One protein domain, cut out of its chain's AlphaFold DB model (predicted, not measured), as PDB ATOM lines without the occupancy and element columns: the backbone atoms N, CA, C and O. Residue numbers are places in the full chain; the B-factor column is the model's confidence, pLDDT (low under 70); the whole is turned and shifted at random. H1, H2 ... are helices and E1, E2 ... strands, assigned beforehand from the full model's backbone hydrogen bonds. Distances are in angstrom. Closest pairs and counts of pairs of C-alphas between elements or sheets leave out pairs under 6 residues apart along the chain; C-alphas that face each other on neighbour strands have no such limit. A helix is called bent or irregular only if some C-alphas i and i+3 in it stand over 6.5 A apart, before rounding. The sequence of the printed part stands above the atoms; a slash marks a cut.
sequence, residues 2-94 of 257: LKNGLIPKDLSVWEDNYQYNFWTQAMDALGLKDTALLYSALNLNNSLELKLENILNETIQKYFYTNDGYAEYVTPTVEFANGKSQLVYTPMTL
ATOM      1  N   LEU A   2     137.368  71.135  84.080       88.00
ATOM      2  CA  LEU A   2     137.461  69.683  84.216       88.00
ATOM      3  C   LEU A   2     138.578  69.121  83.317       88.00
ATOM      4  O   LEU A   2     139.056  69.783  82.400       88.00
ATOM      5  N   LYS A   3     138.973  67.859  83.536       86.56
ATOM      6  CA  LYS A   3     140.026  67.190  82.737       86.56
ATOM      7  C   LYS A   3     139.715  67.101  81.235       86.56
ATOM      8  O   LYS A   3     140.621  66.879  80.444       86.56
ATOM      9  N   ASN A   4     138.448  67.236  80.858       87.75
ATOM     10  CA  ASN A   4     137.961  67.190  79.480       87.75
ATOM     11  C   ASN A   4     137.987  68.560  78.767       87.75
ATOM     12  O   ASN A   4     137.560  68.625  77.618       87.75
ATOM     13  N   GLY A   5     138.443  69.627  79.438       94.31
ATOM     14  CA  GLY A   5     138.472  70.996  78.906       94.31
ATOM     15  C   GLY A   5     137.182  71.802  79.102       94.31
ATOM     16  O   GLY A   5     137.187  73.004  78.871       94.31
ATOM     17  N   LEU A   6     136.097  71.178  79.573       96.38
ATOM     18  CA  LEU A   6     134.815  71.835  79.851       96.38
ATOM     19  C   LEU A   6     134.778  72.425  81.269       96.38
ATOM     20  O   LEU A   6     135.516  72.002  82.171       96.38
ATOM     21  N   ILE A   7     133.875  73.371  81.504       96.50
ATOM     22  CA  ILE A   7     133.414  73.716  82.858       96.50
ATOM     23  C   ILE A   7     132.322  72.714  83.305       96.50
ATOM     24  O   ILE A   7     131.831  71.941  82.477       96.50
ATOM     25  N   PRO A   8     131.979  72.635  84.607       96.75
ATOM     26  CA  PRO A   8     130.926  71.744  85.102       96.75
ATOM     27  C   PRO A   8     129.576  71.918  84.395       96.75
ATOM     28  O   PRO A   8     129.333  72.921  83.732       96.75
ATOM     29  N   LYS A   9     128.711  70.912  84.553       97.25
ATOM     30  CA  LYS A   9     127.324  70.986  84.090       97.25
ATOM     31  C   LYS A   9     126.552  72.058  84.853       97.25
ATOM     32  O   LYS A   9     126.849  72.323  86.017       97.25
ATOM     33  N   ASP A  10     125.530  72.587  84.209       97.81
ATOM     34  CA  ASP A  10     124.664  73.636  84.724       97.81
ATOM     35  C   ASP A  10     123.274  73.543  84.064       97.81
ATOM     36  O   ASP A  10     123.011  72.595  83.329       97.81
ATOM     37  N   LEU A  11     122.386  74.498  84.341       97.19
ATOM     38  CA  LEU A  11     121.006  74.538  83.835       97.19
ATOM     39  C   LEU A  11     120.808  75.553  82.688       97.19
ATOM     40  O   LEU A  11     119.694  75.996  82.420       97.19
ATOM     41  N   SER A  12     121.887  75.957  82.015       96.25
ATOM     42  CA  SER A  12     121.880  77.003  80.993       96.25
ATOM     43  C   SER A  12     121.352  78.347  81.524       96.25
ATOM     44  O   SER A  12     121.109  78.544  82.715       96.25
ATOM     45  N   VAL A  13     121.147  79.290  80.609       97.56
ATOM     46  CA  VAL A  13     120.403  80.536  80.847       97.56
ATOM     47  C   VAL A  13     118.914  80.296  81.118       97.56
ATOM     48  O   VAL A  13     118.236  81.165  81.660       97.56
ATOM     49  N   TRP A  14     118.396  79.129  80.736       96.94
ATOM     50  CA  TRP A  14     116.971  78.805  80.815       96.94
ATOM     51  C   TRP A  14     116.548  78.144  82.125       96.94
ATOM     52  O   TRP A  14     115.361  77.872  82.285       96.94
ATOM     53  N   GLU A  15     117.497  77.905  83.035       97.25
ATOM     54  CA  GLU A  15     117.291  77.184  84.296       97.25
ATOM     55  C   GLU A  15     116.674  75.786  84.098       97.25
ATOM     56  O   GLU A  15     115.969  75.260  84.958       97.25
ATOM     57  N   ASP A  16     116.992  75.157  82.967       91.81
ATOM     58  CA  ASP A  16     116.489  73.852  82.562       91.81
ATOM     59  C   ASP A  16     117.624  72.959  82.035       91.81
ATOM     60  O   ASP A  16     118.684  73.428  81.624       91.81
ATOM     61  N   ASN A  17     117.392  71.648  82.046       90.00
ATOM     62  CA  ASN A  17     118.239  70.630  81.432       90.00
ATOM     63  C   ASN A  17     119.710  70.624  81.913       90.00
ATOM     64  O   ASN A  17     120.617  71.203  81.312       90.00
ATOM     65  N   TYR A  18     119.968  69.877  82.995       96.31
ATOM     66  CA  TYR A  18     121.286  69.797  83.637       96.31
ATOM     67  C   TYR A  18     122.345  69.068  82.784       96.31
ATOM     68  O   TYR A  18     122.533  67.845  82.879       96.31
ATOM     69  N   GLN A  19     123.064  69.819  81.947       96.50
ATOM     70  CA  GLN A  19     124.024  69.319  80.956       96.50
ATOM     71  C   GLN A  19     125.246  70.237  80.828       96.50
ATOM     72  O   GLN A  19     125.399  71.206  81.562       96.50
ATOM     73  N   TYR A  20     126.171  69.901  79.923       97.44
ATOM     74  CA  TYR A  20     127.230  70.825  79.514       97.44
ATOM     75  C   TYR A  20     126.649  71.788  78.474       97.44
ATOM     76  O   TYR A  20     126.721  71.505  77.277       97.44
ATOM     77  N   ASN A  21     126.026  72.874  78.933       97.81
ATOM     78  CA  ASN A  21     125.282  73.801  78.079       97.81
ATOM     79  C   ASN A  21     126.197  74.788  77.354       97.81
ATOM     80  O   ASN A  21     127.103  75.363  77.956       97.81
ATOM     81  N   PHE A  22     125.941  75.008  76.062       97.94
ATOM     82  CA  PHE A  22     126.741  75.878  75.198       97.94
ATOM     83  C   PHE A  22     126.829  77.289  75.750       97.94
ATOM     84  O   PHE A  22     127.930  77.828  75.824       97.94
ATOM     85  N   TRP A  23     125.686  77.850  76.161       97.94
ATOM     86  CA  TRP A  23     125.601  79.186  76.740       97.94
ATOM     87  C   TRP A  23     126.666  79.391  77.815       97.94
ATOM     88  O   TRP A  23     127.488  80.299  77.721       97.94
ATOM     89  N   THR A  24     126.697  78.496  78.795       98.12
ATOM     90  CA  THR A  24     127.544  78.620  79.979       98.12
ATOM     91  C   THR A  24     129.008  78.402  79.630       98.12
ATOM     92  O   THR A  24     129.848  79.201  80.030       98.12
ATOM     93  N   GLN A  25     129.328  77.398  78.799       98.38
ATOM     94  CA  GLN A  25     130.708  77.225  78.326       98.38
ATOM     95  C   GLN A  25     131.195  78.479  77.574       98.38
ATOM     96  O   GLN A  25     132.316  78.941  77.785       98.38
ATOM     97  N   ALA A  26     130.367  79.019  76.676       98.50
ATOM     98  CA  ALA A  26     130.734  80.123  75.802       98.50
ATOM     99  C   ALA A  26     130.859  81.454  76.549       98.50
ATOM    100  O   ALA A  26     131.813  82.193  76.310       98.50
ATOM    101  N   MET A  27     129.938  81.745  77.471       98.50
ATOM    102  CA  MET A  27     130.015  82.939  78.310       98.50
ATOM    103  C   MET A  27     131.226  82.893  79.247       98.50
ATOM    104  O   MET A  27     131.909  83.905  79.383       98.50
ATOM    105  N   ASP A  28     131.575  81.729  79.803       98.38
ATOM    106  CA  ASP A  28     132.790  81.588  80.615       98.38
ATOM    107  C   ASP A  28     134.069  81.757  79.781       98.38
ATOM    108  O   ASP A  28     135.029  82.373  80.246       98.38
ATOM    109  N   ALA A  29     134.099  81.269  78.535       98.62
ATOM    110  CA  ALA A  29     135.230  81.501  77.631       98.62
ATOM    111  C   ALA A  29     135.415  82.999  77.338       98.62
ATOM    112  O   ALA A  29     136.526  83.522  77.430       98.62
ATOM    113  N   LEU A  30     134.318  83.703  77.047       98.62
ATOM    114  CA  LEU A  30     134.319  85.152  76.849       98.62
ATOM    115  C   LEU A  30     134.743  85.902  78.119       98.62
ATOM    116  O   LEU A  30     135.584  86.793  78.049       98.62
ATOM    117  N   GLY A  31     134.251  85.495  79.290       98.50
ATOM    118  CA  GLY A  31     134.643  86.078  80.571       98.50
ATOM    119  C   GLY A  31     136.129  85.887  80.890       98.50
ATOM    120  O   GLY A  31     136.787  86.817  81.361       98.50
ATOM    121  N   LEU A  32     136.699  84.714  80.588       98.44
ATOM    122  CA  LEU A  32     138.140  84.462  80.720       98.44
ATOM    123  C   LEU A  32     138.956  85.351  79.775       98.44
ATOM    124  O   LEU A  32     139.970  85.918  80.190       98.44
ATOM    125  N   LYS A  33     138.495  85.518  78.529       98.44
ATOM    126  CA  LYS A  33     139.111  86.422  77.550       98.44
ATOM    127  C   LYS A  33     139.128  87.863  78.055       98.44
ATOM    128  O   LYS A  33     140.182  88.499  78.055       98.44
ATOM    129  N   ASP A  34     137.993  88.360  78.532       98.38
ATOM    130  CA  ASP A  34     137.868  89.727  79.039       98.38
ATOM    131  C   ASP A  34     138.675  89.935  80.326       98.38
ATOM    132  O   ASP A  34     139.315  90.974  80.499       98.38
ATOM    133  N   THR A  35     138.751  88.920  81.190       98.44
ATOM    134  CA  THR A  35     139.621  88.943  82.377       98.44
ATOM    135  C   THR A  35     141.092  89.042  81.978       98.44
ATOM    136  O   THR A  35     141.834  89.851  82.536       98.44
ATOM    137  N   ALA A  36     141.524  88.281  80.967       98.31
ATOM    138  CA  ALA A  36     142.890  88.364  80.464       98.31
ATOM    139  C   ALA A  36     143.217  89.751  79.881       98.31
ATOM    140  O   ALA A  36     144.329  90.256  80.078       98.31
ATOM    141  N   LEU A  37     142.257  90.381  79.192       97.81
ATOM    142  CA  LEU A  37     142.385  91.753  78.691       97.81
ATOM    143  C   LEU A  37     142.485  92.765  79.836       97.81
ATOM    144  O   LEU A  37     143.354  93.636  79.800       97.81
ATOM    145  N   LEU A  38     141.656  92.622  80.873       98.50
ATOM    146  CA  LEU A  38     141.703  93.466  82.065       98.50
ATOM    147  C   LEU A  38     143.056  93.354  82.778       98.50
ATOM    148  O   LEU A  38     143.670  94.367  83.103       98.50
ATOM    149  N   TYR A  39     143.552  92.133  82.985       98.44
ATOM    150  CA  TYR A  39     144.854  91.904  83.615       98.44
ATOM    151  C   TYR A  39     145.985  92.523  82.796       98.44
ATOM    152  O   TYR A  39     146.835  93.209  83.359       98.44
ATOM    153  N   SER A  40     145.948  92.364  81.470       97.88
ATOM    154  CA  SER A  40     146.899  93.012  80.562       97.88
ATOM    155  C   SER A  40     146.890  94.538  80.724       97.88
ATOM    156  O   SER A  40     147.942  95.147  80.905       97.88
ATOM    157  N   ALA A  41     145.702  95.157  80.751       98.38
ATOM    158  CA  ALA A  41     145.549  96.603  80.928       98.38
ATOM    159  C   ALA A  41     146.078  97.110  82.285       98.38
ATOM    160  O   ALA A  41     146.512  98.256  82.394       98.38
ATOM    161  N   LEU A  42     146.072  96.252  83.308       98.38
ATOM    162  CA  LEU A  42     146.612  96.529  84.640       98.38
ATOM    163  C   LEU A  42     148.091  96.131  84.799       98.38
ATOM    164  O   LEU A  42     148.638  96.268  85.892       98.38
ATOM    165  N   ASN A  43     148.752  95.663  83.734       98.25
ATOM    166  CA  ASN A  43     150.112  95.107  83.761       98.25
ATOM    167  C   ASN A  43     150.273  93.912  84.726       98.25
ATOM    168  O   ASN A  43     151.330  93.718  85.329       98.25
ATOM    169  N   LEU A  44     149.221  93.106  84.878       98.44
ATOM    170  CA  LEU A  44     149.215  91.860  85.641       98.44
ATOM    171  C   LEU A  44     149.459  90.659  84.717       98.44
ATOM    172  O   LEU A  44     149.129  90.678  83.531       98.44
ATOM    173  N   ASN A  45     150.026  89.584  85.270       98.00
ATOM    174  CA  ASN A  45     150.199  88.326  84.544       98.00
ATOM    175  C   ASN A  45     148.828  87.692  84.254       98.00
ATOM    176  O   ASN A  45     148.085  87.419  85.189       98.00
ATOM    177  N   ASN A  46     148.542  87.424  82.976       98.19
ATOM    178  CA  ASN A  46     147.292  86.840  82.477       98.19
ATOM    179  C   ASN A  46     147.475  85.472  81.785       98.19
ATOM    180  O   ASN A  46     146.613  85.010  81.033       98.19
ATOM    181  N   SER A  47     148.634  84.833  81.974       98.06
ATOM    182  CA  SER A  47     148.992  83.594  81.266       98.06
ATOM    183  C   SER A  47     148.072  82.421  81.611       98.06
ATOM    184  O   SER A  47     147.844  81.555  80.764       98.06
ATOM    185  N   LEU A  48     147.529  82.387  82.831       97.62
ATOM    186  CA  LEU A  48     146.574  81.366  83.247       97.62
ATOM    187  C   LEU A  48     145.217  81.572  82.570       97.62
ATOM    188  O   LEU A  48     144.673  80.620  82.018       97.62
ATOM    189  N   GLU A  49     144.698  82.796  82.581       97.94
ATOM    190  CA  GLU A  49     143.411  83.172  81.994       97.94
ATOM    191  C   GLU A  49     143.413  82.892  80.492       97.94
ATOM    192  O   GLU A  49     142.522  82.202  80.005       97.94
ATOM    193  N   LEU A  50     144.470  83.305  79.781       97.94
ATOM    194  CA  LEU A  50     144.647  82.996  78.358       97.94
ATOM    195  C   LEU A  50     144.738  81.491  78.104       97.94
ATOM    196  O   LEU A  50     144.168  80.986  77.142       97.94
ATOM    197  N   LYS A  51     145.454  80.741  78.948       98.12
ATOM    198  CA  LYS A  51     145.544  79.285  78.794       98.12
ATOM    199  C   LYS A  51     144.177  78.621  78.973       98.12
ATOM    200  O   LYS A  51     143.839  77.722  78.208       98.12
ATOM    201  N   LEU A  52     143.416  79.028  79.987       98.06
ATOM    202  CA  LEU A  52     142.085  78.487  80.259       98.06
ATOM    203  C   LEU A  52     141.092  78.879  79.162       98.06
ATOM    204  O   LEU A  52     140.348  78.018  78.704       98.06
ATOM    205  N   GLU A  53     141.114  80.130  78.709       98.06
ATOM    206  CA  GLU A  53     140.296  80.603  77.590       98.06
ATOM    207  C   GLU A  53     140.555  79.770  76.334       98.06
ATOM    208  O   GLU A  53     139.609  79.210  75.783       98.06
ATOM    209  N   ASN A  54     141.823  79.586  75.950       98.12
ATOM    210  CA  ASN A  54     142.179  78.809  74.762       98.12
ATOM    211  C   ASN A  54     141.689  77.359  74.864       98.12
ATOM    212  O   ASN A  54     141.067  76.857  73.931       98.12
ATOM    213  N   ILE A  55     141.910  76.691  76.006       98.25
ATOM    214  CA  ILE A  55     141.442  75.309  76.204       98.25
ATOM    215  C   ILE A  55     139.915  75.235  76.095       98.25
ATOM    216  O   ILE A  55     139.396  74.333  75.431       98.25
ATOM    217  N   LEU A  56     139.189  76.156  76.736       98.50
ATOM    218  CA  LEU A  56     137.727  76.140  76.729       98.50
ATOM    219  C   LEU A  56     137.185  76.430  75.331       98.50
ATOM    220  O   LEU A  56     136.330  75.694  74.845       98.50
ATOM    221  N   ASN A  57     137.720  77.446  74.654       98.25
ATOM    222  CA  ASN A  57     137.304  77.808  73.308       98.25
ATOM    223  C   ASN A  57     137.575  76.666  72.318       98.25
ATOM    224  O   ASN A  57     136.659  76.252  71.610       98.25
ATOM    225  N   GLU A  58     138.773  76.071  72.310       97.94
ATOM    226  CA  GLU A  58     139.076  74.898  71.474       97.94
ATOM    227  C   GLU A  58     138.116  73.733  71.754       97.94
ATOM    228  O   GLU A  58     137.620  73.084  70.827       97.94
ATOM    229  N   THR A  59     137.802  73.499  73.029       97.31
ATOM    230  CA  THR A  59     136.854  72.465  73.458       97.31
ATOM    231  C   THR A  59     135.439  72.750  72.943       97.31
ATOM    232  O   THR A  59     134.793  71.847  72.402       97.31
ATOM    233  N   ILE A  60     134.974  74.001  73.026       98.00
ATOM    234  CA  ILE A  60     133.691  74.444  72.463       98.00
ATOM    235  C   ILE A  60     133.672  74.214  70.952       98.00
ATOM    236  O   ILE A  60     132.757  73.574  70.427       98.00
ATOM    237  N   GLN A  61     134.708  74.676  70.243       97.44
ATOM    238  CA  GLN A  61     134.791  74.553  68.788       97.44
ATOM    239  C   GLN A  61     134.807  73.101  68.308       97.44
ATOM    240  O   GLN A  61     134.350  72.839  67.188       97.44
ATOM    241  N   LYS A  62     135.333  72.189  69.131       96.06
ATOM    242  CA  LYS A  62     135.430  70.758  68.852       96.06
ATOM    243  C   LYS A  62     134.129  70.005  69.125       96.06
ATOM    244  O   LYS A  62     133.752  69.178  68.302       96.06
ATOM    245  N   TYR A  63     133.485  70.234  70.270       95.69
ATOM    246  CA  TYR A  63     132.374  69.382  70.718       95.69
ATOM    247  C   TYR A  63     130.985  69.951  70.430       95.69
ATOM    248  O   TYR A  63     130.056  69.171  70.248       95.69
ATOM    249  N   PHE A  64     130.826  71.274  70.372       97.31
ATOM    250  CA  PHE A  64     129.502  71.890  70.226       97.31
ATOM    251  C   PHE A  64     129.139  72.214  68.784       97.31
ATOM    252  O   PHE A  64     127.962  72.338  68.465       97.31
ATOM    253  N   TYR A  65     130.120  72.397  67.902       96.56
ATOM    254  CA  TYR A  65     129.840  72.795  66.529       96.56
ATOM    255  C   TYR A  65     129.468  71.595  65.657       96.56
ATOM    256  O   TYR A  65     130.240  70.649  65.513       96.56
ATOM    257  N   THR A  66     128.290  71.670  65.046       95.44
ATOM    258  CA  THR A  66     127.701  70.629  64.201       95.44
ATOM    259  C   THR A  66     127.615  71.081  62.739       95.44
ATOM    260  O   THR A  66     128.093  72.155  62.362       95.44
ATOM    261  N   ASN A  67     126.989  70.265  61.888       94.12
ATOM    262  CA  ASN A  67     126.728  70.642  60.498       94.12
ATOM    263  C   ASN A  67     125.787  71.848  60.374       94.12
ATOM    264  O   ASN A  67     125.940  72.617  59.417       94.12
ATOM    265  N   ASP A  68     124.886  72.021  61.341       93.38
ATOM    266  CA  ASP A  68     123.830  73.033  61.330       93.38
ATOM    267  C   ASP A  68     124.201  74.284  62.142       93.38
ATOM    268  O   ASP A  68     123.709  75.372  61.870       93.38
ATOM    269  N   GLY A  69     125.140  74.174  63.084       96.12
ATOM    270  CA  GLY A  69     125.545  75.275  63.959       96.12
ATOM    271  C   GLY A  69     126.000  74.783  65.325       96.12
ATOM    272  O   GLY A  69     126.263  73.591  65.503       96.12
ATOM    273  N   TYR A  70     126.111  75.687  66.294       97.69
ATOM    274  CA  TYR A  70     126.328  75.285  67.681       97.69
ATOM    275  C   TYR A  70     125.103  74.569  68.253       97.69
ATOM    276  O   TYR A  70     123.977  75.042  68.125       97.69
ATOM    277  N   ALA A  71     125.357  73.420  68.869       96.25
ATOM    278  CA  ALA A  71     124.403  72.658  69.658       96.25
ATOM    279  C   ALA A  71     124.044  73.376  70.961       96.25
ATOM    280  O   ALA A  71     124.879  74.086  71.519       96.25
ATOM    281  N   GLU A  72     122.847  73.114  71.483       96.06
ATOM    282  CA  GLU A  72     122.388  73.604  72.790       96.06
ATOM    283  C   GLU A  72     123.284  73.106  73.937       96.06
ATOM    284  O   GLU A  72     123.726  73.875  74.788       96.06
ATOM    285  N   TYR A  73     123.619  71.815  73.929       97.12
ATOM    286  CA  TYR A  73     124.484  71.177  74.918       97.12
ATOM    287  C   TYR A  73     125.211  69.967  74.332       97.12
ATOM    288  O   TYR A  73     124.863  69.456  73.263       97.12
ATOM    289  N   VAL A  74     126.207  69.466  75.062       96.88
ATOM    290  CA  VAL A  74     126.850  68.175  74.775       96.88
ATOM    291  C   VAL A  74     126.620  67.187  75.915       96.88
ATOM    292  O   VAL A  74     126.591  67.554  77.092       96.88
ATOM    293  N   THR A  75     126.496  65.906  75.575       94.88
ATOM    294  CA  THR A  75     126.384  64.820  76.557       94.88
ATOM    295  C   THR A  75     127.573  63.867  76.466       94.88
ATOM    296  O   THR A  75     128.070  63.608  75.369       94.88
ATOM    297  N   PRO A  76     128.074  63.350  77.602       92.56
ATOM    298  CA  PRO A  76     129.093  62.312  77.589       92.56
ATOM    299  C   PRO A  76     128.496  61.003  77.060       92.56
ATOM    300  O   PRO A  76     127.530  60.492  77.626       92.56
ATOM    301  N   THR A  77     129.095  60.437  76.020       89.94
ATOM    302  CA  THR A  77     128.738  59.125  75.468       89.94
ATOM    303  C   THR A  77     129.990  58.257  75.341       89.94
ATOM    304  O   THR A  77     131.120  58.746  75.406       89.94
ATOM    305  N   VAL A  78     129.807  56.941  75.236       89.50
ATOM    306  CA  VAL A  78     130.918  55.996  75.084       89.50
ATOM    307  C   VAL A  78     130.873  55.420  73.683       89.50
ATOM    308  O   VAL A  78     129.929  54.716  73.328       89.50
ATOM    309  N   GLU A  79     131.918  55.687  72.913       87.62
ATOM    310  CA  GLU A  79     132.138  55.040  71.628       87.62
ATOM    311  C   GLU A  79     133.027  53.813  71.812       87.62
ATOM    312  O   GLU A  79     134.028  53.834  72.536       87.62
ATOM    313  N   PHE A  80     132.651  52.725  71.143       86.38
ATOM    314  CA  PHE A  80     133.435  51.500  71.088       86.38
ATOM    315  C   PHE A  80     134.071  51.388  69.707       86.38
ATOM    316  O   PHE A  80     133.380  51.178  68.712       86.38
ATOM    317  N   ALA A  81     135.397  51.502  69.651       84.12
ATOM    318  CA  ALA A  81     136.165  51.361  68.421       84.12
ATOM    319  C   ALA A  81     137.419  50.521  68.681       84.12
ATOM    320  O   ALA A  81     138.131  50.729  69.663       84.12
ATOM    321  N   ASN A  82     137.701  49.554  67.802       83.44
ATOM    322  CA  ASN A  82     138.897  48.700  67.867       83.44
ATOM    323  C   ASN A  82     139.119  48.020  69.237       83.44
ATOM    324  O   ASN A  82     140.246  47.941  69.727       83.44
ATOM    325  N   GLY A  83     138.040  47.566  69.885       85.88
ATOM    326  CA  GLY A  83     138.102  46.905  71.195       85.88
ATOM    327  C   GLY A  83     138.440  47.829  72.372       85.88
ATOM    328  O   GLY A  83     138.722  47.338  73.462       85.88
ATOM    329  N   LYS A  84     138.421  49.154  72.177       85.38
ATOM    330  CA  LYS A  84     138.608  50.156  73.231       85.38
ATOM    331  C   LYS A  84     137.357  51.019  73.372       85.38
ATOM    332  O   LYS A  84     136.732  51.386  72.379       85.38
ATOM    333  N   SER A  85     137.023  51.349  74.614       85.62
ATOM    334  CA  SER A  85     136.010  52.354  74.937       85.62
ATOM    335  C   SER A  85     136.666  53.725  75.019       85.62
ATOM    336  O   SER A  85     137.661  53.895  75.726       85.62
ATOM    337  N   GLN A  86     136.090  54.705  74.334       86.19
ATOM    338  CA  GLN A  86     136.493  56.100  74.422       86.19
ATOM    339  C   GLN A  86     135.297  56.949  74.842       86.19
ATOM    340  O   GLN A  86     134.228  56.882  74.241       86.19
ATOM    341  N   LEU A  87     135.487  57.759  75.885       86.88
ATOM    342  CA  LEU A  87     134.525  58.792  76.243       86.88
ATOM    343  C   LEU A  87     134.576  59.896  75.182       86.88
ATOM    344  O   LEU A  87     135.639  60.481  74.948       86.88
ATOM    345  N   VAL A  88     133.435  60.187  74.575       89.88
ATOM    346  CA  VAL A  88     133.251  61.292  73.634       89.88
ATOM    347  C   VAL A  88     132.123  62.202  74.117       89.88
ATOM    348  O   VAL A  88     131.370  61.860  75.028       89.88
ATOM    349  N   TYR A  89     132.044  63.398  73.543       93.56
ATOM    350  CA  TYR A  89     131.006  64.377  73.852       93.56
ATOM    351  C   TYR A  89     130.149  64.570  72.611       93.56
ATOM    352  O   TYR A  89     130.630  65.088  71.605       93.56
ATOM    353  N   THR A  90     128.904  64.108  72.677       94.00
ATOM    354  CA  THR A  90     127.969  64.142  71.553       94.00
ATOM    355  C   THR A  90     127.093  65.393  71.651       94.00
ATOM    356  O   THR A  90     126.407  65.558  72.668       94.00
ATOM    357  N   PRO A  91     127.100  66.272  70.632       95.19
ATOM    358  CA  PRO A  91     126.250  67.457  70.599       95.19
ATOM    359  C   PRO A  91     124.777  67.108  70.385       95.19
ATOM    360  O   PRO A  91     124.451  66.266  69.548       95.19
ATOM    361  N   MET A  92     123.889  67.798  71.101       92.31
ATOM    362  CA  MET A  92     122.454  67.773  70.828       92.31
ATOM    363  C   MET A  92     122.124  68.751  69.699       92.31
ATOM    364  O   MET A  92     122.330  69.952  69.829       92.31
ATOM    365  N   THR A  93     121.591  68.256  68.584       86.50
ATOM    366  CA  THR A  93     121.382  69.048  67.357       86.50
ATOM    367  C   THR A  93     120.127  69.929  67.382       86.50
ATOM    368  O   THR A  93     119.648  70.353  66.331       86.50
ATOM    369  N   LEU A  94     119.568  70.212  68.558       90.12
ATOM    370  CA  LEU A  94     118.447  71.138  68.703       90.12
ATOM    371  C   LEU A  94     118.943  72.586  68.636       90.12
ATOM    372  O   LEU A  94     120.052  72.898  69.068       90.12
TER     373      LEU A  94
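This is residues 2 to 94 of the 257 residues of the protein "Glycoside hydrolase family 15 protein" of Acidianus brierleyi (UniProt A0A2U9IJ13). A helical hairpin, H1 and H2, meets a bent two-stranded hairpin, E1 and E2, end to end, their turns at opposite ends of the long axis. Residues 2 to 21 hold no named element; 20 to 21 pair antiparallel with 73 to 74 of E1. The 93 printed residues, of mixed class with an antiparallel sheet, run H1, H2, E1, E2: only just loose, close to compact, radius of gyration of the C-alphas 15.2 A, spans 50 by 34 by 23 A.

H1, residues 22 to 41, and H2, residues 47 to 63, touch, closest at C-alphas 29 and 53, 5.1 A, at a shallow tilt of 25 degrees, opposite ways. Every O i to N i+4 pair is within hydrogen-bond range in both. E1, residues 73 to 81, bends by 51 degrees at residue 76. It is antiparallel to E2, residues 84 to 91, at 154 degrees; N 77 and O 88 are within hydrogen-bond range, 2.9 A. The closest C-alphas of H2 and E2, Tyr 63 and Tyr 89, are 6.1 A apart. H1 and E2 are apart.

H1 spans 28.6 A from C-alpha 22 at (126.741, 75.878, 75.198), H2 24.3 A, E1 23.9 A, and E2 21.4 A to C-alpha 91 at (126.250, 67.457, 70.599).

The C-alphas farthest apart, Leu 42 and Gly 83, are 52.1 A apart. The printed part has no cut, no link is long, and no printed residue is under 70 in pLDDT.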